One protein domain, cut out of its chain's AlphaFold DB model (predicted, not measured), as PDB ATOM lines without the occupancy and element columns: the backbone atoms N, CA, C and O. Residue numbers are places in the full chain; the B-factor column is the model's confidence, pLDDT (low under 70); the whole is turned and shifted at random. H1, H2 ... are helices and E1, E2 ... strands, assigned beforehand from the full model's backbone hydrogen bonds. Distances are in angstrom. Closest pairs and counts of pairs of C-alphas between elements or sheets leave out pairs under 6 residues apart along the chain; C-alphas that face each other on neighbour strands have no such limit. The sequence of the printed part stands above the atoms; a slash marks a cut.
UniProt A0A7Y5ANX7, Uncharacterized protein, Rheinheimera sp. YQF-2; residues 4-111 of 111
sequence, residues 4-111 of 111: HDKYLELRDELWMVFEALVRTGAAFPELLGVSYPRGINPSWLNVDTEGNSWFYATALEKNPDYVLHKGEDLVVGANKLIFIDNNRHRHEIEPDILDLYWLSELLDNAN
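This is residues 4 to 111 of the 111 residues of an uncharacterized protein of Rheinheimera sp. YQF-2 (UniProt A0A7Y5ANX7). A small, strongly twisted and curled sheet of four strands makes one end of the domain, and the long helix H1 reaches away from it, only grazing it with residues 21 to 24. The shorter helix H2 packs on H1 and on the edge strand E1, while E3 lies away from the sheet at the end of a long link. The printed part has 108 residues, with named elements in the order H1, E1, E2, E3, E4, E5, H2; the sheet runs E1, E2, E4, E5, antiparallel throughout, and the class is mixed, helices and strands. The whole is compact, with a radius of gyration of the C-alphas of 13.8 A and spans of 40 by 29 by 23 A.

H1, residues 4 to 24, begins with C-alpha 4 at (291.550, 225.425, 336.800) and is 30.6 A long. E1, residues 26 to 35, is 17.3 A long and bends by 111 degrees at residue 29. E2, residues 53 to 60, is 17.9 A long and bends by 77 degrees at residue 57. E3 is residues 75 to 77, E4 residues 81 to 85, 13.0 A long, and E5 residues 90 to 93. H2, residues 100 to 109, is 14.4 A long and ends with C-alpha 109 at (264.670, 223.960, 340.135).

E1 and E2 form a hairpin, with N 28 and O 58 2.9 A apart. E2 and E4 are antiparallel, with N 84 and O 59 2.9 A apart. E4 and E5 form a second hairpin, with N 83 and O 91 2.9 A apart. H2 is on the sheet, over E1, at a height of 9.5 A over the sheet; it runs along the strands, at 18 degrees to E1 on the local plane. The closest C-alphas of E1 and H2 are those of Phe 28 and Asn 109, 5.8 A apart. H1 touches H2 with residues 11 to 18 alone, the same way at a steep tilt of 41 degrees; their closest C-alphas are those of Phe 18 and Leu 107, 6.9 A apart. E3 pairs with no named strand, but residues 75 to 77 pair antiparallel with residues 69 to 70. E3 is apart from H1 and from H2. In H1 and H2 every O i to N i+4 pair is within hydrogen-bond range.

The two C-alphas farthest apart, those of Asp 5 and Asn 87, are 42.3 A apart. The printed part has no cut and ends at the chain's last residue, 111. The links E1 to E2 and E2 to E3 are long. Mean pLDDT of the printed part is 81.6; it is under 70 at residues 37 to 40, 49 to 51, 71 to 78, 96 to 99 and 111.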
ATOM      1  N   HIS A   4     291.843 224.055 336.395       78.06
ATOM      2  CA  HIS A   4     291.550 225.425 336.800       78.06
ATOM      3  C   HIS A   4     290.772 226.186 335.717       78.06
ATOM      4  O   HIS A   4     289.733 226.759 336.018       78.06
ATOM      5  N   ASP A   5     291.195 226.086 334.453       82.94
ATOM      6  CA  ASP A   5     290.500 226.718 333.323       82.94
ATOM      7  C   ASP A   5     289.051 226.203 333.204       82.94
ATOM      8  O   ASP A   5     288.118 226.991 333.105       82.94
ATOM      9  N   LYS A   6     288.848 224.879 333.326       82.50
ATOM     10  CA  LYS A   6     287.509 224.253 333.329       82.50
ATOM     11  C   LYS A   6     286.605 224.775 334.444       82.50
ATOM     12  O   LYS A   6     285.408 224.937 334.244       82.50
ATOM     13  N   TYR A   7     287.172 224.963 335.632       82.06
ATOM     14  CA  TYR A   7     286.435 225.466 336.786       82.06
ATOM     15  C   TYR A   7     285.965 226.906 336.552       82.06
ATOM     16  O   TYR A   7     284.806 227.215 336.813       82.06
ATOM     17  N   LEU A   8     286.845 227.764 336.022       81.81
ATOM     18  CA  LEU A   8     286.509 229.155 335.714       81.81
ATOM     19  C   LEU A   8     285.427 229.253 334.631       81.81
ATOM     20  O   LEU A   8     284.488 230.027 334.795       81.81
ATOM     21  N   GLU A   9     285.512 228.431 333.580       85.12
ATOM     22  CA  GLU A   9     284.497 228.372 332.518       85.12
ATOM     23  C   GLU A   9     283.112 227.986 333.060       85.12
ATOM     24  O   GLU A   9     282.147 228.713 332.835       85.12
ATOM     25  N   LEU A  10     283.013 226.886 333.821       84.25
ATOM     26  CA  LEU A  10     281.739 226.426 334.392       84.25
ATOM     27  C   LEU A  10     281.132 227.467 335.339       84.25
ATOM     28  O   LEU A  10     279.934 227.734 335.310       84.25
ATOM     29  N   ARG A  11     281.969 228.063 336.188       82.69
ATOM     30  CA  ARG A  11     281.564 229.123 337.110       82.69
ATOM     31  C   ARG A  11     280.978 230.319 336.360       82.69
ATOM     32  O   ARG A  11     279.907 230.798 336.722       82.69
ATOM     33  N   ASP A  12     281.669 230.798 335.326       83.31
ATOM     34  CA  ASP A  12     281.233 231.964 334.555       83.31
ATOM     35  C   ASP A  12     279.924 231.700 333.800       83.31
ATOM     36  O   ASP A  12     279.070 232.590 333.742       83.31
ATOM     37  N   GLU A  13     279.746 230.482 333.277       86.88
ATOM     38  CA  GLU A  13     278.494 230.028 332.668       86.88
ATOM     39  C   GLU A  13     277.343 230.062 333.681       86.88
ATOM     40  O   GLU A  13     276.350 230.761 333.458       86.88
ATOM     41  N   LEU A  14     277.497 229.389 334.827       85.38
ATOM     42  CA  LEU A  14     276.462 229.331 335.863       85.38
ATOM     43  C   LEU A  14     276.097 230.726 336.387       85.38
ATOM     44  O   LEU A  14     274.919 231.039 336.548       85.38
ATOM     45  N   TRP A  15     277.084 231.599 336.604       84.56
ATOM     46  CA  TRP A  15     276.837 232.970 337.058       84.56
ATOM     47  C   TRP A  15     276.064 233.806 336.047       84.56
ATOM     48  O   TRP A  15     275.204 234.591 336.438       84.56
ATOM     49  N   MET A  16     276.349 233.650 334.756       86.56
ATOM     50  CA  MET A  16     275.628 234.380 333.718       86.56
ATOM     51  C   MET A  16     274.156 233.949 333.659       86.56
ATOM     52  O   MET A  16     273.272 234.803 333.561       86.56
ATOM     53  N   VAL A  17     273.886 232.644 333.766       90.06
ATOM     54  CA  VAL A  17     272.511 232.120 333.819       90.06
ATOM     55  C   VAL A  17     271.804 232.600 335.085       90.06
ATOM     56  O   VAL A  17     270.663 233.051 335.023       90.06
ATOM     57  N   PHE A  18     272.492 232.579 336.223       88.75
ATOM     58  CA  PHE A  18     271.943 233.041 337.491       88.75
ATOM     59  C   PHE A  18     271.587 234.524 337.492       88.75
ATOM     60  O   PHE A  18     270.484 234.889 337.888       88.75
ATOM     61  N   GLU A  19     272.481 235.389 337.014       89.62
ATOM     62  CA  GLU A  19     272.200 236.821 336.913       89.62
ATOM     63  C   GLU A  19     270.956 237.076 336.054       89.62
ATOM     64  O   GLU A  19     270.083 237.859 336.433       89.62
ATOM     65  N   ALA A  20     270.845 236.378 334.920       91.56
ATOM     66  CA  ALA A  20     269.673 236.456 334.061       91.56
ATOM     67  C   ALA A  20     268.402 235.994 334.792       91.56
ATOM     68  O   ALA A  20     267.388 236.693 334.734       91.56
ATOM     69  N   LEU A  21     268.476 234.882 335.533       92.62
ATOM     70  CA  LEU A  21     267.363 234.354 336.316       92.62
ATOM     71  C   LEU A  21     266.886 235.356 337.372       92.62
ATOM     72  O   LEU A  21     265.692 235.619 337.478       92.62
ATOM     73  N   VAL A  22     267.800 235.967 338.128       92.94
ATOM     74  CA  VAL A  22     267.454 236.982 339.135       92.94
ATOM     75  C   VAL A  22     266.788 238.195 338.474       92.94
ATOM     76  O   VAL A  22     265.781 238.710 338.969       92.94
ATOM     77  N   ARG A  23     267.292 238.626 337.310       94.50
ATOM     78  CA  ARG A  23     266.713 239.741 336.544       94.50
ATOM     79  C   ARG A  23     265.307 239.467 336.029       94.50
ATOM     80  O   ARG A  23     264.541 240.418 335.842       94.50
ATOM     81  N   THR A  24     264.947 238.207 335.796       95.69
ATOM     82  CA  THR A  24     263.599 237.806 335.364       95.69
ATOM     83  C   THR A  24     262.701 237.352 336.511       95.69
ATOM     84  O   THR A  24     261.479 237.448 336.379       95.69
ATOM     85  N   GLY A  25     263.286 236.959 337.642       95.12
ATOM     86  CA  GLY A  25     262.620 236.187 338.685       95.12
ATOM     87  C   GLY A  25     262.413 234.732 338.256       95.12
ATOM     88  O   GLY A  25     262.609 234.378 337.089       95.12
ATOM     89  N   ALA A  26     261.993 233.899 339.205       95.44
ATOM     90  CA  ALA A  26     261.711 232.483 338.982       95.44
ATOM     91  C   ALA A  26     260.584 231.999 339.896       95.44
ATOM     92  O   ALA A  26     260.416 232.508 341.005       95.44
ATOM     93  N   ALA A  27     259.837 230.995 339.448       94.81
ATOM     94  CA  ALA A  27     258.990 230.185 340.315       94.81
ATOM     95  C   ALA A  27     259.675 228.833 340.523       94.81
ATOM     96  O   ALA A  27     260.341 228.354 339.612       94.81
ATOM     97  N   PHE A  28     259.489 228.233 341.694       92.69
ATOM     98  CA  PHE A  28     260.023 226.915 342.032       92.69
ATOM     99  C   PHE A  28     258.847 225.936 342.154       92.69
ATOM    100  O   PHE A  28     258.150 225.958 343.175       92.69
ATOM    101  N   PRO A  29     258.547 225.141 341.105       86.44
ATOM    102  CA  PRO A  29     257.415 224.211 341.104       86.44
ATOM    103  C   PRO A  29     257.554 223.137 342.186       86.44
ATOM    104  O   PRO A  29     256.578 222.766 342.838       86.44
ATOM    105  N   GLU A  30     258.786 222.681 342.389       85.88
ATOM    106  CA  GLU A  30     259.204 221.833 343.493       85.88
ATOM    107  C   GLU A  30     259.914 222.748 344.495       85.88
ATOM    108  O   GLU A  30     260.912 223.379 344.164       85.88
ATOM    109  N   LEU A  31     259.339 222.919 345.690       84.38
ATOM    110  CA  LEU A  31     259.869 223.822 346.718       84.38
ATOM    111  C   LEU A  31     261.386 223.648 346.891       84.38
ATOM    112  O   LEU A  31     261.843 222.564 347.247       84.38
ATOM    113  N   LEU A  32     262.143 224.732 346.729       85.62
ATOM    114  CA  LEU A  32     263.597 224.702 346.856       85.62
ATOM    115  C   LEU A  32     264.019 225.024 348.292       85.62
ATOM    116  O   LEU A  32     263.589 226.030 348.861       85.62
ATOM    117  N   GLY A  33     264.883 224.197 348.879       86.56
ATOM    118  CA  GLY A  33     265.538 224.511 350.149       86.56
ATOM    119  C   GLY A  33     266.610 225.584 349.957       86.56
ATOM    120  O   GLY A  33     267.561 225.382 349.211       86.56
ATOM    121  N   VAL A  34     266.475 226.717 350.642       85.31
ATOM    122  CA  VAL A  34     267.464 227.801 350.636       85.31
ATOM    123  C   VAL A  34     268.092 227.895 352.021       85.31
ATOM    124  O   VAL A  34     267.393 228.114 353.013       85.31
ATOM    125  N   SER A  35     269.409 227.718 352.090       80.94
ATOM    126  CA  SER A  35     270.204 227.770 353.318       80.94
ATOM    127  C   SER A  35     271.018 229.063 353.411       80.94
ATOM    128  O   SER A  35     271.387 229.669 352.407       80.94
ATOM    129  N   TYR A  36     271.291 229.497 354.640       76.06
ATOM    130  CA  TYR A  36     272.193 230.604 354.934       76.06
ATOM    131  C   TYR A  36     273.586 230.084 355.293       76.06
ATOM    132  O   TYR A  36     273.701 229.033 355.934       76.06
ATOM    133  N   PRO A  37     274.648 230.850 354.974       68.19
ATOM    134  CA  PRO A  37     275.986 230.569 355.467       68.19
ATOM    135  C   PRO A  37     276.010 230.457 356.994       68.19
ATOM    136  O   PRO A  37     275.393 231.254 357.712       68.19
ATOM    137  N   ARG A  38     276.767 229.479 357.496       68.06
ATOM    138  CA  ARG A  38     276.942 229.245 358.932       68.06
ATOM    139  C   ARG A  38     277.380 230.539 359.633       68.06
ATOM    140  O   ARG A  38     278.367 231.160 359.251       68.06
ATOM    141  N   GLY A  39     276.662 230.918 360.693       64.75
ATOM    142  CA  GLY A  39     276.921 232.136 361.474       64.75
ATOM    143  C   GLY A  39     275.951 233.289 361.206       64.75
ATOM    144  O   GLY A  39     275.871 234.201 362.028       64.75
ATOM    145  N   ILE A  40     275.157 233.227 360.132       67.69
ATOM    146  CA  ILE A  40     273.994 234.101 359.941       67.69
ATOM    147  C   ILE A  40     272.774 233.374 360.511       67.69
ATOM    148  O   ILE A  40     272.381 232.338 359.988       67.69
ATOM    149  N   ASN A  41     272.195 233.900 361.598       70.00
ATOM    150  CA  ASN A  41     271.073 233.260 362.292       70.00
ATOM    151  C   ASN A  41     269.874 234.211 362.463       70.00
ATOM    152  O   ASN A  41     269.745 234.870 363.502       70.00
ATOM    153  N   PRO A  42     269.009 234.340 361.442       73.50
ATOM    154  CA  PRO A  42     267.796 235.140 361.528       73.50
ATOM    155  C   PRO A  42     266.777 234.473 362.454       73.50
ATOM    156  O   PRO A  42     266.458 233.296 362.306       73.50
ATOM    157  N   SER A  43     266.194 235.243 363.371       74.62
ATOM    158  CA  SER A  43     265.270 234.720 364.390       74.62
ATOM    159  C   SER A  43     263.946 234.175 363.839       74.62
ATOM    160  O   SER A  43     263.180 233.574 364.585       74.62
ATOM    161  N   TRP A  44     263.635 234.438 362.569       74.12
ATOM    162  CA  TRP A  44     262.397 234.025 361.900       74.12
ATOM    163  C   TRP A  44     262.559 232.785 361.008       74.12
ATOM    164  O   TRP A  44     261.607 232.410 360.327       74.12
ATOM    165  N   LEU A  45     263.739 232.160 360.980       75.25
ATOM    166  CA  LEU A  45     264.022 230.975 360.167       75.25
ATOM    167  C   LEU A  45     264.135 229.708 361.009       75.25
ATOM    168  O   LEU A  45     264.495 229.751 362.185       75.25
ATOM    169  N   ASN A  46     263.872 228.565 360.374       76.19
ATOM    170  CA  ASN A  46     264.172 227.275 360.979       76.19
ATOM    171  C   ASN A  46     265.685 227.043 360.978       76.19
ATOM    172  O   ASN A  46     266.373 227.355 360.008       76.19
ATOM    173  N   VAL A  47     266.187 226.477 362.075       73.81
ATOM    174  CA  VAL A  47     267.602 226.137 362.265       73.81
ATOM    175  C   VAL A  47     267.736 224.615 362.257       73.81
ATOM    176  O   VAL A  47     266.947 223.929 362.910       73.81
ATOM    177  N   ASP A  48     268.691 224.074 361.499       74.25
ATOM    178  CA  ASP A  48     268.999 222.640 361.504       74.25
ATOM    179  C   ASP A  48     269.858 222.228 362.718       74.25
ATOM    180  O   ASP A  48     270.251 223.042 363.559       74.25
ATOM    181  N   THR A  49     270.159 220.934 362.833       57.34
ATOM    182  CA  THR A  49     270.965 220.395 363.941       57.34
ATOM    183  C   THR A  49     272.407 220.904 363.966       57.34
ATOM    184  O   THR A  49     273.075 220.764 364.988       57.34
ATOM    185  N   GLU A  50     272.895 221.492 362.873       68.62
ATOM    186  CA  GLU A  50     274.257 222.011 362.734       68.62
ATOM    187  C   GLU A  50     274.346 223.540 362.870       68.62
ATOM    188  O   GLU A  50     275.425 224.117 362.684       68.62
ATOM    189  N   GLY A  51     273.241 224.196 363.235       67.62
ATOM    190  CA  GLY A  51     273.191 225.638 363.451       67.62
ATOM    191  C   GLY A  51     273.092 226.460 362.165       67.62
ATOM    192  O   GLY A  51     273.372 227.659 362.209       67.62
ATOM    193  N   ASN A  52     272.709 225.849 361.040       75.19
ATOM    194  CA  ASN A  52     272.441 226.572 359.799       75.19
ATOM    195  C   ASN A  52     270.970 227.002 359.757       75.19
ATOM    196  O   ASN A  52     270.076 226.216 360.076       75.19
ATOM    197  N   SER A  53     270.708 228.241 359.341       83.75
ATOM    198  CA  SER A  53     269.346 228.727 359.102       83.75
ATOM    199  C   SER A  53     268.905 228.415 357.674       83.75
ATOM    200  O   SER A  53     269.688 228.568 356.740       83.75
ATOM    201  N   TRP A  54     267.651 228.006 357.484       85.69
ATOM    202  CA  TRP A  54     267.116 227.657 356.166       85.69
ATOM    203  C   TRP A  54     265.597 227.890 356.056       85.69
ATOM    204  O   TRP A  54     264.896 228.054 357.060       85.69
ATOM    205  N   PHE A  55     265.083 227.911 354.824       88.12
ATOM    206  CA  PHE A  55     263.648 227.934 354.506       88.12
ATOM    207  C   PHE A  55     263.351 227.265 353.159       88.12
ATOM    208  O   PHE A  55     264.257 227.009 352.370       88.12
ATOM    209  N   TYR A  56     262.071 227.004 352.884       90.75
ATOM    210  CA  TYR A  56     261.607 226.564 351.567       90.75
ATOM    211  C   TYR A  56     261.092 227.749 350.752       90.75
ATOM    212  O   TYR A  56     260.154 228.429 351.173       90.75
ATOM    213  N   ALA A  57     261.673 227.971 349.577       91.81
ATOM    214  CA  ALA A  57     261.248 228.990 348.631       91.81
ATOM    215  C   ALA A  57     260.245 228.426 347.613       91.81
ATOM    216  O   ALA A  57     260.391 227.316 347.108       91.81
ATOM    217  N   THR A  58     259.245 229.237 347.281       95.56
ATOM    218  CA  THR A  58     258.305 229.030 346.164       95.56
ATOM    219  C   THR A  58     258.637 229.906 344.961       95.56
ATOM    220  O   THR A  58     258.212 229.609 343.847       95.56
ATOM    221  N   ALA A  59     259.371 231.002 345.173       96.25
ATOM    222  CA  ALA A  59     259.777 231.905 344.108       96.25
ATOM    223  C   ALA A  59     261.027 232.713 344.473       96.25
ATOM    224  O   ALA A  59     261.313 232.959 345.647       96.25
ATOM    225  N   LEU A  60     261.712 233.176 343.433       95.00
ATOM    226  CA  LEU A  60     262.712 234.233 343.455       95.00
ATOM    227  C   LEU A  60     262.075 235.503 342.881       95.00
ATOM    228  O   LEU A  60     261.600 235.516 341.742       95.00
ATOM    229  N   GLU A  61     262.047 236.570 343.673       96.25
ATOM    230  CA  GLU A  61     261.505 237.855 343.249       96.25
ATOM    231  C   GLU A  61     262.409 238.488 342.186       96.25
ATOM    232  O   GLU A  61     263.634 238.528 342.306       96.25
ATOM    233  N   LYS A  62     261.775 238.998 341.129       96.00
ATOM    234  CA  LYS A  62     262.451 239.649 340.012       96.00
ATOM    235  C   LYS A  62     263.186 240.912 340.470       96.00
ATOM    236  O   LYS A  62     262.555 241.821 341.005       96.00
ATOM    237  N   ASN A  63     264.465 241.034 340.120       94.94
ATOM    238  CA  ASN A  63     265.246 242.261 340.289       94.94
ATOM    239  C   ASN A  63     265.915 242.680 338.959       94.94
ATOM    240  O   ASN A  63     267.035 242.256 338.680       94.94
ATOM    241  N   PRO A  64     265.258 243.510 338.121       94.06
ATOM    242  CA  PRO A  64     265.753 243.863 336.783       94.06
ATOM    243  C   PRO A  64     267.136 244.525 336.776       94.06
ATOM    244  O   PRO A  64     267.892 244.356 335.818       94.06
ATOM    245  N   ASP A  65     267.460 245.249 337.847       91.88
ATOM    246  CA  ASP A  65     268.690 246.026 338.004       91.88
ATOM    247  C   ASP A  65     269.785 245.245 338.748       91.88
ATOM    248  O   ASP A  65     270.823 245.806 339.093       91.88
ATOM    249  N   TYR A  66     269.564 243.953 339.002       89.38
ATOM    250  CA  TYR A  66     270.522 243.090 339.679       89.38
ATOM    251  C   TYR A  66     271.847 243.014 338.924       89.38
ATOM    252  O   TYR A  66     271.858 242.797 337.719       89.38
ATOM    253  N   VAL A  67     272.966 243.163 339.627       83.75
ATOM    254  CA  VAL A  67     274.311 243.073 339.050       83.75
ATOM    255  C   VAL A  67     275.155 242.161 339.926       83.75
ATOM    256  O   VAL A  67     275.204 242.346 341.143       83.75
ATOM    257  N   LEU A  68     275.851 241.213 339.299       81.38
ATOM    258  CA  LEU A  68     276.917 240.451 339.943       81.38
ATOM    259  C   LEU A  68     278.231 241.230 339.864       81.38
ATOM    260  O   LEU A  68     278.683 241.608 338.781       81.38
ATOM    261  N   HIS A  69     278.878 241.447 341.007       77.19
ATOM    262  CA  HIS A  69     280.172 242.117 341.056       77.19
ATOM    263  C   HIS A  69     281.302 241.095 340.941       77.19
ATOM    264  O   HIS A  69     281.617 240.384 341.891       77.19
ATOM    265  N   LYS A  70     281.937 241.030 339.769       72.31
ATOM    266  CA  LYS A  70     283.086 240.150 339.510       72.31
ATOM    267  C   LYS A  70     284.393 240.856 339.900       72.31
ATOM    268  O   LYS A  70     284.643 241.970 339.447       72.31
ATOM    269  N   GLY A  71     285.205 240.225 340.745       67.50
ATOM    270  CA  GLY A  71     286.619 240.555 340.964       67.50
ATOM    271  C   GLY A  71     287.533 239.751 340.029       67.50
ATOM    272  O   GLY A  71     287.035 239.027 339.170       67.50
ATOM    273  N   GLU A  72     288.859 239.869 340.194       61.53
ATOM    274  CA  GLU A  72     289.845 239.187 339.326       61.53
ATOM    275  C   GLU A  72     289.637 237.663 339.277       61.53
ATOM    276  O   GLU A  72     289.612 237.099 338.188       61.53
ATOM    277  N   ASP A  73     289.376 237.020 340.423       54.28
ATOM    278  CA  ASP A  73     289.268 235.552 340.513       54.28
ATOM    279  C   ASP A  73     287.996 235.044 341.212       54.28
ATOM    280  O   ASP A  73     287.764 233.836 341.290       54.28
ATOM    281  N   LEU A  74     287.156 235.939 341.734       61.50
ATOM    282  CA  LEU A  74     285.995 235.609 342.568       61.50
ATOM    283  C   LEU A  74     284.888 236.629 342.316       61.50
ATOM    284  O   LEU A  74     285.175 237.789 342.023       61.50
ATOM    285  N   VAL A  75     283.625 236.244 342.488       59.62
ATOM    286  CA  VAL A  75     282.582 237.253 342.679       59.62
ATOM    287  C   VAL A  75     282.736 237.807 344.082       59.62
ATOM    288  O   VAL A  75     282.799 237.072 345.059       59.62
ATOM    289  N   VAL A  76     282.852 239.128 344.145       58.81
ATOM    290  CA  VAL A  76     283.100 239.885 345.376       58.81
ATOM    291  C   VAL A  76     281.809 240.394 346.008       58.81
ATOM    292  O   VAL A  76     281.840 240.968 347.090       58.81
ATOM    293  N   GLY A  77     280.676 240.195 345.334       65.38
ATOM    294  CA  GLY A  77     279.363 240.541 345.849       65.38
ATOM    295  C   GLY A  77     278.263 240.117 344.890       65.38
ATOM    296  O   GLY A  77     278.299 240.428 343.697       65.38
ATOM    297  N   ALA A  78     277.271 239.422 345.431       69.25
ATOM    298  CA  ALA A  78     276.091 239.019 344.690       69.25
ATOM    299  C   ALA A  78     274.913 239.966 344.920       69.25
ATOM    300  O   ALA A  78     273.849 239.685 344.408       69.25
ATOM    301  N   ASN A  79     275.052 241.083 345.646       77.69
ATOM    302  CA  ASN A  79     273.916 241.927 346.036       77.69
ATOM    303  C   ASN A  79     272.780 241.122 346.717       77.69
ATOM    304  O   ASN A  79     272.818 239.901 346.872       77.69
ATOM    305  N   LYS A  80     271.747 241.818 347.185       86.06
ATOM    306  CA  LYS A  80     270.617 241.150 347.831       86.06
ATOM    307  C   LYS A  80     269.683 240.497 346.814       86.06
ATOM    308  O   LYS A  80     269.312 241.101 345.806       86.06
ATOM    309  N   LEU A  81     269.243 239.298 347.156       89.12
ATOM    310  CA  LEU A  81     268.174 238.533 346.534       89.12
ATOM    311  C   LEU A  81     266.987 238.475 347.475       89.12
ATOM    312  O   LEU A  81     267.157 238.512 348.692       89.12
ATOM    313  N   ILE A  82     265.792 238.337 346.914       92.88
ATOM    314  CA  ILE A  82     264.568 238.193 347.695       92.88
ATOM    315  C   ILE A  82     263.872 236.910 347.266       92.88
ATOM    316  O   ILE A  82     263.435 236.782 346.125       92.88
ATOM    317  N   PHE A  83     263.743 235.971 348.193       92.69
ATOM    318  CA  PHE A  83     262.973 234.749 347.998       92.69
ATOM    319  C   PHE A  83     261.621 234.851 348.695       92.69
ATOM    320  O   PHE A  83     261.494 235.495 349.737       92.69
ATOM    321  N   ILE A  84     260.616 234.189 348.131       94.06
ATOM    322  CA  ILE A  84     259.269 234.106 348.692       94.06
ATOM    323  C   ILE A  84     259.045 232.693 349.215       94.06
ATOM    324  O   ILE A  84     259.154 231.738 348.446       94.06
ATOM    325  N   ASP A  85     258.719 232.539 350.497       92.06
ATOM    326  CA  ASP A  85     258.408 231.224 351.071       92.06
ATOM    327  C   ASP A  85     256.949 230.789 350.835       92.06
ATOM    328  O   ASP A  85     256.129 231.506 350.255       92.06
ATOM    329  N   ASN A  86     256.610 229.590 351.305       89.44
ATOM    330  CA  ASN A  86     255.259 229.028 351.236       89.44
ATOM    331  C   ASN A  86     254.191 229.822 352.019       89.44
ATOM    332  O   ASN A  86     253.004 229.711 351.715       89.44
ATOM    333  N   ASN A  87     254.596 230.640 352.990       89.88
ATOM    334  CA  ASN A  87     253.731 231.537 353.756       89.88
ATOM    335  C   ASN A  87     253.682 232.953 353.154       89.88
ATOM    336  O   ASN A  87     253.063 233.849 353.728       89.88
ATOM    337  N   ARG A  88     254.297 233.156 351.979       89.75
ATOM    338  CA  ARG A  88     254.456 234.444 351.288       89.75
ATOM    339  C   ARG A  88     255.324 235.458 352.037       89.75
ATOM    340  O   ARG A  88     255.234 236.655 351.756       89.75
ATOM    341  N   HIS A  89     256.170 235.014 352.962       91.38
ATOM    342  CA  HIS A  89     257.177 235.884 353.557       91.38
ATOM    343  C   HIS A  89     258.321 236.130 352.577       91.38
ATOM    344  O   HIS A  89     258.688 235.256 351.792       91.38
ATOM    345  N   ARG A  90     258.883 237.339 352.651       92.19
ATOM    346  CA  ARG A  90     260.044 237.766 351.869       92.19
ATOM    347  C   ARG A  90     261.306 237.531 352.690       92.19
ATOM    348  O   ARG A  90     261.411 238.040 353.804       92.19
ATOM    349  N   HIS A  91     262.252 236.801 352.117       89.31
ATOM    350  CA  HIS A  91     263.550 236.498 352.710       89.31
ATOM    351  C   HIS A  91     264.642 237.176 351.895       89.31
ATOM    352  O   HIS A  91     264.871 236.806 350.745       89.31
ATOM    353  N   GLU A  92     265.286 238.184 352.482       88.69
ATOM    354  CA  GLU A  92     266.429 238.867 351.876       88.69
ATOM    355  C   GLU A  92     267.720 238.113 352.181       88.69
ATOM    356  O   GLU A  92     268.093 237.982 353.348       88.69
ATOM    357  N   ILE A  93     268.418 237.670 351.137       81.62
ATOM    358  CA  ILE A  93     269.710 236.995 351.263       81.62
ATOM    359  C   ILE A  93     270.763 237.680 350.411       81.62
ATOM    360  O   ILE A  93     270.487 238.107 349.297       81.62
ATOM    361  N   GLU A  94     271.984 237.751 350.917       80.81
ATOM    362  CA  GLU A  94     273.159 238.078 350.116       80.81
ATOM    363  C   GLU A  94     273.990 236.797 350.041       80.81
ATOM    364  O   GLU A  94     274.649 236.448 351.023       80.81
ATOM    365  N   PRO A  95     273.859 236.010 348.959       71.75
ATOM    366  CA  PRO A  95     274.495 234.708 348.907       71.75
ATOM    367  C   PRO A  95     276.005 234.861 348.768       71.75
ATOM    368  O   PRO A  95     276.505 235.689 348.001       71.75
ATOM    369  N   ASP A  96     276.726 233.998 349.474       68.88
ATOM    370  CA  ASP A  96     278.130 233.749 349.193       68.88
ATOM    371  C   ASP A  96     278.199 232.791 347.997       68.88
ATOM    372  O   ASP A  96     278.068 231.575 348.131       68.88
ATOM    373  N   ILE A  97     278.308 233.347 346.789       63.75
ATOM    374  CA  ILE A  97     278.152 232.578 345.541       63.75
ATOM    375  C   ILE A  97     279.367 231.722 345.166       63.75
ATOM    376  O   ILE A  97     279.522 231.311 344.012       63.75
ATOM    377  N   LEU A  98     280.239 231.461 346.137       61.44
ATOM    378  CA  LEU A  98     281.346 230.522 346.011       61.44
ATOM    379  C   LEU A  98     280.874 229.058 345.988       61.44
ATOM    380  O   LEU A  98     281.643 228.184 345.582       61.44
ATOM    381  N   ASP A  99     279.618 228.783 346.354       68.69
ATOM    382  CA  ASP A  99     279.029 227.445 346.284       68.69
ATOM    383  C   ASP A  99     278.365 227.175 344.917       68.69
ATOM    384  O   ASP A  99     277.187 227.467 344.683       68.69
ATOM    385  N   LEU A 100     279.142 226.602 343.988       71.75
ATOM    386  CA  LEU A 100     278.644 226.180 342.671       71.75
ATOM    387  C   LEU A 100     277.576 225.080 342.757       71.75
ATOM    388  O   LEU A 100     276.761 224.978 341.843       71.75
ATOM    389  N   TYR A 101     277.570 224.268 343.821       73.38
ATOM    390  CA  TYR A 101     276.571 223.218 344.007       73.38
ATOM    391  C   TYR A 101     275.207 223.840 344.314       73.38
ATOM    392  O   TYR A 101     274.239 223.577 343.598       73.38
ATOM    393  N   TRP A 102     275.155 224.755 345.287       77.19
ATOM    394  CA  TRP A 102     273.930 225.497 345.603       77.19
ATOM    395  C   TRP A 102     273.386 226.252 344.384       77.19
ATOM    396  O   TRP A 102     272.188 226.222 344.098       77.19
ATOM    397  N   LEU A 103     274.282 226.891 343.622       79.19
ATOM    398  CA  LEU A 103     273.908 227.603 342.407       79.19
ATOM    399  C   LEU A 103     273.281 226.671 341.363       79.19
ATOM    400  O   LEU A 103     272.272 227.027 340.761       79.19
ATOM    401  N   SER A 104     273.858 225.483 341.163       81.69
ATOM    402  CA  SER A 104     273.301 224.495 340.238       81.69
ATOM    403  C   SER A 104     271.930 223.983 340.683       81.69
ATOM    404  O   SER A 104     271.018 223.973 339.865       81.69
ATOM    405  N   GLU A 105     271.735 223.675 341.973       82.44
ATOM    406  CA  GLU A 105     270.426 223.242 342.486       82.44
ATOM    407  C   GLU A 105     269.351 224.306 342.252       82.44
ATOM    408  O   GLU A 105     268.231 223.990 341.845       82.44
ATOM    409  N   LEU A 106     269.689 225.578 342.467       83.75
ATOM    410  CA  LEU A 106     268.764 226.676 342.228       83.75
ATOM    411  C   LEU A 106     268.389 226.811 340.748       83.75
ATOM    412  O   LEU A 106     267.218 227.025 340.438       83.75
ATOM    413  N   LEU A 107     269.364 226.694 339.845       84.19
ATOM    414  CA  LEU A 107     269.129 226.773 338.402       84.19
ATOM    415  C   LEU A 107     268.315 225.580 337.884       84.19
ATOM    416  O   LEU A 107     267.438 225.769 337.044       84.19
ATOM    417  N   ASP A 108     268.557 224.379 338.408       86.31
ATOM    418  CA  ASP A 108     267.813 223.174 338.036       86.31
ATOM    419  C   ASP A 108     266.336 223.271 338.442       86.31
ATOM    420  O   ASP A 108     265.462 222.916 337.659       86.31
ATOM    421  N   ASN A 109     266.044 223.817 339.628       84.62
ATOM    422  CA  ASN A 109     264.670 223.960 340.135       84.62
ATOM    423  C   ASN A 109     263.894 225.140 339.525       84.62
ATOM    424  O   ASN A 109     262.692 225.278 339.762       84.62
ATOM    425  N   ALA A 110     264.574 226.021 338.791       81.81
ATOM    426  CA  ALA A 110     263.964 227.171 338.132       81.81
ATOM    427  C   ALA A 110     263.472 226.884 336.698       81.81
ATOM    428  O   ALA A 110     262.761 227.723 336.135       81.81
ATOM    429  N   ASN A 111     263.875 225.751 336.111       69.31
ATOM    430  CA  ASN A 111     263.463 225.286 334.779       69.31
ATOM    431  C   ASN A 111     262.234 224.367 334.846       69.31
ATOM    432  O   ASN A 111     261.482 224.348 333.844       69.31
TER     433      ASN A 111